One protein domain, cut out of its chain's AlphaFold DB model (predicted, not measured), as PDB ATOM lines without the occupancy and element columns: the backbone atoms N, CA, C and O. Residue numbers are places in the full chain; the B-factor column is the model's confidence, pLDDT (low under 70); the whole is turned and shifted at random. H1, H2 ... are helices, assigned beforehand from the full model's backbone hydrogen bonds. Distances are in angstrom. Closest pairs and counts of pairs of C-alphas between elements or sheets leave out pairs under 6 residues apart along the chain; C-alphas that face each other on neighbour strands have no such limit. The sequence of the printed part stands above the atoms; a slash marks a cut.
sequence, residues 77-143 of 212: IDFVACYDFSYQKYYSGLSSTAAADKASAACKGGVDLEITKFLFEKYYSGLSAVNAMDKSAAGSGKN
ATOM      1  N   ILE A  77     196.048 210.989 184.422       57.41
ATOM      2  CA  ILE A  77     194.796 210.522 183.796       57.41
ATOM      3  C   ILE A  77     194.994 209.141 183.156       57.41
ATOM      4  O   ILE A  77     194.196 208.232 183.381       57.41
ATOM      5  N   ASP A  78     196.108 208.948 182.442       70.12
ATOM      6  CA  ASP A  78     196.437 207.660 181.823       70.12
ATOM      7  C   ASP A  78     196.710 206.574 182.875       70.12
ATOM      8  O   ASP A  78     196.365 205.410 182.663       70.12
ATOM      9  N   PHE A  79     197.285 206.938 184.030       80.31
ATOM     10  CA  PHE A  79     197.523 205.991 185.120       80.31
ATOM     11  C   PHE A  79     196.220 205.529 185.770       80.31
ATOM     12  O   PHE A  79     196.047 204.326 185.928       80.31
ATOM     13  N   VAL A  80     195.305 206.443 186.116       83.12
ATOM     14  CA  VAL A  80     194.019 206.086 186.749       83.12
ATOM     15  C   VAL A  80     193.188 205.213 185.812       83.12
ATOM     16  O   VAL A  80     192.778 204.121 186.194       83.12
ATOM     17  N   ALA A  81     193.045 205.616 184.546       86.38
ATOM     18  CA  ALA A  81     192.288 204.840 183.567       86.38
ATOM     19  C   ALA A  81     192.916 203.458 183.295       86.38
ATOM     20  O   ALA A  81     192.204 202.463 183.127       86.38
ATOM     21  N   CYS A  82     194.251 203.371 183.278       88.94
ATOM     22  CA  CYS A  82     194.946 202.091 183.209       88.94
ATOM     23  C   CYS A  82     194.717 201.244 184.459       88.94
ATOM     24  O   CYS A  82     194.467 200.041 184.339       88.94
ATOM     25  N   TYR A  83     194.820 201.852 185.639       89.62
ATOM     26  CA  TYR A  83     194.691 201.168 186.915       89.62
ATOM     27  C   TYR A  83     193.301 200.558 187.044       89.62
ATOM     28  O   TYR A  83     193.194 199.366 187.312       89.62
ATOM     29  N   ASP A  84     192.250 201.327 186.758       88.00
ATOM     30  CA  ASP A  84     190.867 200.860 186.844       88.00
ATOM     31  C   ASP A  84     190.592 199.715 185.875       88.00
ATOM     32  O   ASP A  84     190.054 198.678 186.270       88.00
ATOM     33  N   PHE A  85     191.029 199.861 184.621       93.44
ATOM     34  CA  PHE A  85     190.917 198.791 183.638       93.44
ATOM     35  C   PHE A  85     191.642 197.524 184.111       93.44
ATOM     36  O   PHE A  85     191.054 196.442 184.128       93.44
ATOM     37  N   SER A  86     192.902 197.657 184.528       93.38
ATOM     38  CA  SER A  86     193.744 196.529 184.938       93.38
ATOM     39  C   SER A  86     193.206 195.854 186.195       93.38
ATOM     40  O   SER A  86     193.132 194.627 186.244       93.38
ATOM     41  N   TYR A  87     192.775 196.636 187.187       91.38
ATOM     42  CA  TYR A  87     192.187 196.146 188.430       91.38
ATOM     43  C   TYR A  87     190.958 195.294 188.142       91.38
ATOM     44  O   TYR A  87     190.903 194.152 188.588       91.38
ATOM     45  N   GLN A  88     190.022 195.789 187.324       92.12
ATOM     46  CA  GLN A  88     188.827 195.024 186.957       92.12
ATOM     47  C   GLN A  88     189.181 193.678 186.312       92.12
ATOM     48  O   GLN A  88     188.512 192.674 186.561       92.12
ATOM     49  N   LYS A  89     190.235 193.629 185.484       95.50
ATOM     50  CA  LYS A  89     190.665 192.370 184.856       95.50
ATOM     51  C   LYS A  89     191.355 191.439 185.848       95.50
ATOM     52  O   LYS A  89     191.060 190.246 185.844       95.50
ATOM     53  N   TYR A  90     192.209 191.958 186.724       91.56
ATOM     54  CA  TYR A  90     192.890 191.162 187.746       91.56
ATOM     55  C   TYR A  90     191.947 190.636 188.831       91.56
ATOM     56  O   TYR A  90     192.063 189.473 189.213       91.56
ATOM     57  N   TYR A  91     190.988 191.448 189.277       87.50
ATOM     58  CA  TYR A  91     190.033 191.108 190.334       87.50
ATOM     59  C   TYR A  91     189.146 189.909 189.975       87.50
ATOM     60  O   TYR A  91     188.697 189.175 190.846       87.50
ATOM     61  N   SER A  92     188.970 189.625 188.681       85.88
ATOM     62  CA  SER A  92     188.249 188.428 188.228       85.88
ATOM     63  C   SER A  92     188.911 187.095 188.618       85.88
ATOM     64  O   SER A  92     188.260 186.054 188.553       85.88
ATOM     65  N   GLY A  93     190.194 187.100 188.996       84.12
ATOM     66  CA  GLY A  93     190.937 185.887 189.350       84.12
ATOM     67  C   GLY A  93     191.897 186.033 190.531       84.12
ATOM     68  O   GLY A  93     192.649 185.099 190.794       84.12
ATOM     69  N   LEU A  94     191.907 187.179 191.215       79.44
ATOM     70  CA  LEU A  94     192.782 187.494 192.349       79.44
ATOM     71  C   LEU A  94     191.970 188.151 193.473       79.44
ATOM     72  O   LEU A  94     190.882 188.664 193.237       79.44
ATOM     73  N   SER A  95     192.516 188.181 194.693       79.81
ATOM     74  CA  SER A  95     191.950 188.993 195.781       79.81
ATOM     75  C   SER A  95     192.050 190.494 195.473       79.81
ATOM     76  O   SER A  95     192.916 190.896 194.694       79.81
ATOM     77  N   SER A  96     191.220 191.329 196.120       68.19
ATOM     78  CA  SER A  96     191.252 192.801 195.955       68.19
ATOM     79  C   SER A  96     192.672 193.360 196.118       68.19
ATOM     80  O   SER A  96     193.187 194.013 195.210       68.19
ATOM     81  N   THR A  97     193.374 193.004 197.200       69.44
ATOM     82  CA  THR A  97     194.749 193.469 197.451       69.44
ATOM     83  C   THR A  97     195.722 193.056 196.343       69.44
ATOM     84  O   THR A  97     196.461 193.891 195.828       69.44
ATOM     85  N   ALA A  98     195.702 191.787 195.921       74.12
ATOM     86  CA  ALA A  98     196.604 191.304 194.875       74.12
ATOM     87  C   ALA A  98     196.280 191.914 193.498       74.12
ATOM     88  O   ALA A  98     197.190 192.184 192.710       74.12
ATOM     89  N   ALA A  99     194.998 192.159 193.213       77.75
ATOM     90  CA  ALA A  99     194.556 192.845 192.006       77.75
ATOM     91  C   ALA A  99     195.001 194.313 191.992       77.75
ATOM     92  O   ALA A  99     195.501 194.781 190.968       77.75
ATOM     93  N   ALA A 100     194.891 195.014 193.124       78.62
ATOM     94  CA  ALA A 100     195.369 196.383 193.297       78.62
ATOM     95  C   ALA A 100     196.885 196.501 193.090       78.62
ATOM     96  O   ALA A 100     197.335 197.363 192.327       78.62
ATOM     97  N   ASP A 101     197.669 195.612 193.706       77.81
ATOM     98  CA  ASP A 101     199.128 195.605 193.570       77.81
ATOM     99  C   ASP A 101     199.556 195.351 192.119       77.81
ATOM    100  O   ASP A 101     200.388 196.081 191.566       77.81
ATOM    101  N   LYS A 102     198.939 194.361 191.458       88.25
ATOM    102  CA  LYS A 102     199.218 194.062 190.049       88.25
ATOM    103  C   LYS A 102     198.782 195.177 189.103       88.25
ATOM    104  O   LYS A 102     199.542 195.523 188.200       88.25
ATOM    105  N   ALA A 103     197.603 195.765 189.307       88.56
ATOM    106  CA  ALA A 103     197.121 196.881 188.495       88.56
ATOM    107  C   ALA A 103     198.070 198.085 188.582       88.56
ATOM    108  O   ALA A 103     198.458 198.652 187.561       88.56
ATOM    109  N   SER A 104     198.524 198.420 189.793       86.19
ATOM    110  CA  SER A 104     199.514 199.479 190.009       86.19
ATOM    111  C   SER A 104     200.831 199.183 189.282       86.19
ATOM    112  O   SER A 104     201.359 200.040 188.564       86.19
ATOM    113  N   ALA A 105     201.336 197.949 189.396       87.56
ATOM    114  CA  ALA A 105     202.563 197.524 188.726       87.56
ATOM    115  C   ALA A 105     202.454 197.588 187.192       87.56
ATOM    116  O   ALA A 105     203.364 198.107 186.540       87.56
ATOM    117  N   ALA A 106     201.335 197.126 186.624       89.94
ATOM    118  CA  ALA A 106     201.067 197.152 185.186       89.94
ATOM    119  C   ALA A 106     201.081 198.582 184.615       89.94
ATOM    120  O   ALA A 106     201.605 198.816 183.527       89.94
ATOM    121  N   CYS A 107     200.567 199.558 185.367       87.94
ATOM    122  CA  CYS A 107     200.398 200.933 184.888       87.94
ATOM    123  C   CYS A 107     201.606 201.847 185.145       87.94
ATOM    124  O   CYS A 107     201.784 202.858 184.458       87.94
ATOM    125  N   LYS A 108     202.500 201.478 186.073       81.50
ATOM    126  CA  LYS A 108     203.688 202.272 186.452       81.50
ATOM    127  C   LYS A 108     204.671 202.516 185.295       81.50
ATOM    128  O   LYS A 108     205.438 203.478 185.322       81.50
ATOM    129  N   GLY A 109     204.651 201.670 184.264       72.88
ATOM    130  CA  GLY A 109     205.551 201.741 183.107       72.88
ATOM    131  C   GLY A 109     205.222 202.826 182.075       72.88
ATOM    132  O   GLY A 109     205.999 203.011 181.137       72.88
ATOM    133  N   GLY A 110     204.114 203.561 182.222       74.75
ATOM    134  CA  GLY A 110     203.639 204.483 181.187       74.75
ATOM    135  C   GLY A 110     203.136 203.729 179.957       74.75
ATOM    136  O   GLY A 110     203.558 204.022 178.834       74.75
ATOM    137  N   VAL A 111     202.283 202.738 180.200       85.62
ATOM    138  CA  VAL A 111     201.638 201.934 179.162       85.62
ATOM    139  C   VAL A 111     200.668 202.767 178.329       85.62
ATOM    140  O   VAL A 111     200.123 203.767 178.793       85.62
ATOM    141  N   ASP A 112     200.473 202.367 177.080       90.62
ATOM    142  CA  ASP A 112     199.444 202.924 176.206       90.62
ATOM    143  C   ASP A 112     198.139 202.143 176.412       90.62
ATOM    144  O   ASP A 112     198.021 201.000 175.969       90.62
ATOM    145  N   LEU A 113     197.174 202.753 177.112       92.56
ATOM    146  CA  LEU A 113     195.934 202.094 177.531       92.56
ATOM    147  C   LEU A 113     195.154 201.477 176.362       92.56
ATOM    148  O   LEU A 113     194.583 200.395 176.502       92.56
ATOM    149  N   GLU A 114     195.129 202.131 175.206       94.69
ATOM    150  CA  GLU A 114     194.382 201.629 174.051       94.69
ATOM    151  C   GLU A 114     195.069 200.407 173.426       94.69
ATOM    152  O   GLU A 114     194.397 199.468 172.989       94.69
ATOM    153  N   ILE A 115     196.406 200.360 173.457       96.19
ATOM    154  CA  ILE A 115     197.168 199.151 173.111       96.19
ATOM    155  C   ILE A 115     196.916 198.051 174.144       96.19
ATOM    156  O   ILE A 115     196.660 196.914 173.752       96.19
ATOM    157  N   THR A 116     196.911 198.378 175.438       96.75
ATOM    158  CA  THR A 116     196.610 197.421 176.511       96.75
ATOM    159  C   THR A 116     195.233 196.784 176.329       96.75
ATOM    160  O   THR A 116     195.127 195.561 176.326       96.75
ATOM    161  N   LYS A 117     194.181 197.584 176.108       97.31
ATOM    162  CA  LYS A 117     192.811 197.088 175.881       97.31
ATOM    163  C   LYS A 117     192.735 196.167 174.667       97.31
ATOM    164  O   LYS A 117     192.173 195.077 174.762       97.31
ATOM    165  N   PHE A 118     193.328 196.585 173.545       98.19
ATOM    166  CA  PHE A 118     193.359 195.779 172.328       98.19
ATOM    167  C   PHE A 118     194.069 194.440 172.559       98.19
ATOM    168  O   PHE A 118     193.524 193.384 172.243       98.19
ATOM    169  N   LEU A 119     195.271 194.466 173.140       98.38
ATOM    170  CA  LEU A 119     196.043 193.253 173.394       98.38
ATOM    171  C   LEU A 119     195.362 192.344 174.414       98.38
ATOM    172  O   LEU A 119     195.371 191.132 174.223       98.38
ATOM    173  N   PHE A 120     194.738 192.903 175.455       98.31
ATOM    174  CA  PHE A 120     193.966 192.130 176.426       98.31
ATOM    175  C   PHE A 120     192.874 191.317 175.729       98.31
ATOM    176  O   PHE A 120     192.802 190.109 175.932       98.31
ATOM    177  N   GLU A 121     192.078 191.946 174.858       98.12
ATOM    178  CA  GLU A 121     191.035 191.259 174.088       98.12
ATOM    179  C   GLU A 121     191.615 190.087 173.279       98.12
ATOM    180  O   GLU A 121     191.062 188.985 173.271       98.12
ATOM    181  N   LYS A 122     192.772 190.294 172.635       98.31
ATOM    182  CA  LYS A 122     193.388 189.261 171.790       98.31
ATOM    183  C   LYS A 122     194.009 188.139 172.613       98.31
ATOM    184  O   LYS A 122     193.864 186.972 172.237       98.31
ATOM    185  N   TYR A 123     194.634 188.452 173.742       98.50
ATOM    186  CA  TYR A 123     195.215 187.464 174.644       98.50
ATOM    187  C   TYR A 123     194.160 186.667 175.417       98.50
ATOM    188  O   TYR A 123     194.323 185.460 175.588       98.50
ATOM    189  N   TYR A 124     193.061 187.303 175.824       97.50
ATOM    190  CA  TYR A 124     192.004 186.669 176.615       97.50
ATOM    191  C   TYR A 124     191.282 185.539 175.869       97.50
ATOM    192  O   TYR A 124     190.748 184.628 176.487       97.50
ATOM    193  N   SER A 125     191.346 185.523 174.534       95.31
ATOM    194  CA  SER A 125     190.828 184.411 173.724       95.31
ATOM    195  C   SER A 125     191.509 183.054 173.977       95.31
ATOM    196  O   SER A 125     190.952 182.022 173.610       95.31
ATOM    197  N   GLY A 126     192.709 183.038 174.567       95.00
ATOM    198  CA  GLY A 126     193.465 181.810 174.828       95.00
ATOM    199  C   GLY A 126     194.157 181.758 176.188       95.00
ATOM    200  O   GLY A 126     194.866 180.792 176.456       95.00
ATOM    201  N   LEU A 127     193.987 182.775 177.037       97.50
ATOM    202  CA  LEU A 127     194.624 182.898 178.349       97.50
ATOM    203  C   LEU A 127     193.593 183.270 179.424       97.50
ATOM    204  O   LEU A 127     192.535 183.815 179.124       97.50
ATOM    205  N   SER A 128     193.929 183.037 180.696       97.12
ATOM    206  CA  SER A 128     193.154 183.573 181.823       97.12
ATOM    207  C   SER A 128     193.190 185.106 181.843       97.12
ATOM    208  O   SER A 128     194.117 185.711 181.303       97.12
ATOM    209  N   ALA A 129     192.224 185.749 182.507       95.69
ATOM    210  CA  ALA A 129     192.172 187.212 182.609       95.69
ATOM    211  C   ALA A 129     193.466 187.800 183.199       95.69
ATOM    212  O   ALA A 129     194.000 188.770 182.666       95.69
ATOM    213  N   VAL A 130     194.017 187.160 184.235       96.69
ATOM    214  CA  VAL A 130     195.285 187.563 184.863       96.69
ATOM    215  C   VAL A 130     196.445 187.485 183.865       96.69
ATOM    216  O   VAL A 130     197.164 188.466 183.694       96.69
ATOM    217  N   ASN A 131     196.597 186.360 183.158       97.88
ATOM    218  CA  ASN A 131     197.697 186.169 182.208       97.88
ATOM    219  C   ASN A 131     197.549 187.062 180.968       97.88
ATOM    220  O   ASN A 131     198.538 187.589 180.462       97.88
ATOM    221  N   ALA A 132     196.321 187.254 180.480       98.12
ATOM    222  CA  ALA A 132     196.029 188.165 179.381       98.12
ATOM    223  C   ALA A 132     196.362 189.614 179.755       98.12
ATOM    224  O   ALA A 132     196.962 190.330 178.953       98.12
ATOM    225  N   MET A 133     196.028 190.025 180.981       97.81
ATOM    226  CA  MET A 133     196.328 191.361 181.485       97.81
ATOM    227  C   MET A 133     197.834 191.574 181.662       97.81
ATOM    228  O   MET A 133     198.360 192.529 181.091       97.81
ATOM    229  N   ASP A 134     198.538 190.646 182.325       97.06
ATOM    230  CA  ASP A 134     200.004 190.687 182.477       97.06
ATOM    231  C   ASP A 134     200.696 190.859 181.115       97.06
ATOM    232  O   ASP A 134     201.563 191.718 180.930       97.06
ATOM    233  N   LYS A 135     200.259 190.076 180.126       97.50
ATOM    234  CA  LYS A 135     200.842 190.080 178.785       97.50
ATOM    235  C   LYS A 135     200.485 191.335 177.986       97.50
ATOM    236  O   LYS A 135     201.331 191.873 177.272       97.50
ATOM    237  N   SER A 136     199.263 191.846 178.134       97.31
ATOM    238  CA  SER A 136     198.838 193.106 177.509       97.31
ATOM    239  C   SER A 136     199.590 194.320 178.064       97.31
ATOM    240  O   SER A 136     199.983 195.196 177.294       97.31
ATOM    241  N   ALA A 137     199.859 194.352 179.374       95.06
ATOM    242  CA  ALA A 137     200.639 195.405 180.018       95.06
ATOM    243  C   ALA A 137     202.110 195.371 179.570       95.06
ATOM    244  O   ALA A 137     202.689 196.405 179.243       95.06
ATOM    245  N   ALA A 138     202.702 194.176 179.467       94.69
ATOM    246  CA  ALA A 138     204.054 194.015 178.929       94.69
ATOM    247  C   ALA A 138     204.149 194.465 177.455       94.69
ATOM    248  O   ALA A 138     205.086 195.167 177.078       94.69
ATOM    249  N   GLY A 139     203.148 194.122 176.637       94.62
ATOM    250  CA  GLY A 139     203.080 194.464 175.211       94.62
ATOM    251  C   GLY A 139     202.590 195.882 174.888       94.62
ATOM    252  O   GLY A 139     202.319 196.176 173.729       94.62
ATOM    253  N   SER A 140     202.446 196.765 175.878       94.50
ATOM    254  CA  SER A 140     201.944 198.141 175.703       94.50
ATOM    255  C   SER A 140     202.892 199.206 176.259       94.50
ATOM    256  O   SER A 140     202.507 200.363 176.438       94.50
ATOM    257  N   GLY A 141     204.150 198.839 176.523       89.25
ATOM    258  CA  GLY A 141     205.158 199.737 177.086       89.25
ATOM    259  C   GLY A 141     205.491 200.958 176.213       89.25
ATOM    260  O   GLY A 141     205.070 201.092 175.063       89.25
ATOM    261  N   LYS A 142     206.325 201.858 176.753       87.38
ATOM    262  CA  LYS A 142     206.651 203.171 176.152       87.38
ATOM    263  C   LYS A 142     207.065 203.115 174.674       87.38
ATOM    264  O   LYS A 142     206.679 203.995 173.909       87.38
ATOM    265  N   ASN A 143     207.807 202.085 174.263       88.12
ATOM    266  CA  ASN A 143     208.305 201.921 172.886       88.12
ATOM    267  C   ASN A 143     207.201 201.640 171.852       88.12
ATOM    268  O   ASN A 143     207.436 201.738 170.642       88.12
TER     269      ASN A 143
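Overview. This is residues 77 to 143 of the 212 residues of an uncharacterized protein of Bdellovibrio sp. 28-41-41 (UniProt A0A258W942). Two helical hairpins, H1 with H2 and H3 with H4, pack side by side and make a small four-helix bundle, with H1 and H4 meeting across the middle and H2 and H3 at opposite corners, apart from each other. The fit is close within each hairpin and looser between the two, where parts of the helices make the contacts. The printed part has 67 residues with four named helices, H1, H2, H3 and H4 in that order, and no named strand; its class is all helix. It is compact, with a radius of gyration of the C-alphas of 10.4 A, and its outline, 29 by 25 by 14 A, is only just flat.

Arrangement. H1, residues 77 to 91, H2, residues 96 to 107, H3, residues 113 to 124, and H4, residues 129 to 138, form an up and down bundle, in which each helix runs against the one before it. H1 and H2 form a helical hairpin; they touch at a steep tilt of 42 degrees, opposite ways, and their closest C-alphas, those of Tyr 90 and Ala 99, are 4.9 A apart. H1 only just touches H3, with 3 pairs of C-alphas within 8 A, using residues 78 to 82 of H1 and residue 113 of H3 alone; the closest C-alphas are those of Cys 82 and Leu 113, at 5.8 A, and the tilt is shallow, 17 degrees, the same way. H1 touches H4 with residues 86 to 90 alone, at a shallow tilt of 31 degrees, opposite ways; the closest C-alphas, of Tyr 90 and Val 130, are 5.2 A apart. H2 touches H4 with residues 106 to 107 alone, the closest C-alphas being those of Ala 106 and Ala 137, 5.5 A apart. H3 and H4 form the second helical hairpin, touching at a steep tilt of 44 degrees, opposite ways; the C-alphas of Tyr 123 and Ala 132 come closest, at 4.9 A. H2 and H3 are apart. In H1, H2, H3 and H4 every O i to N i+4 pair is within hydrogen-bond range.

Along the chain. H1 begins at C-alpha 77, (194.796, 210.522, 183.796), and measures 21.0 A from first to last C-alpha. H2 measures 16.5 A and H3 15.9 A; H3 begins at C-alpha 113, (195.934, 202.094, 177.531). H4 measures 14.2 A and ends at C-alpha 138, (204.054, 194.015, 178.929).

Size, cuts and confidence. The two C-alphas farthest apart, those of Ser 95 and Asn 143, are 31.0 A apart. The printed part has no cut, and the links H1 to H2, H2 to H3 and H3 to H4 are tight. The mean pLDDT of the printed part is 89.1; residue 77 and residues 96 to 97 are under 70.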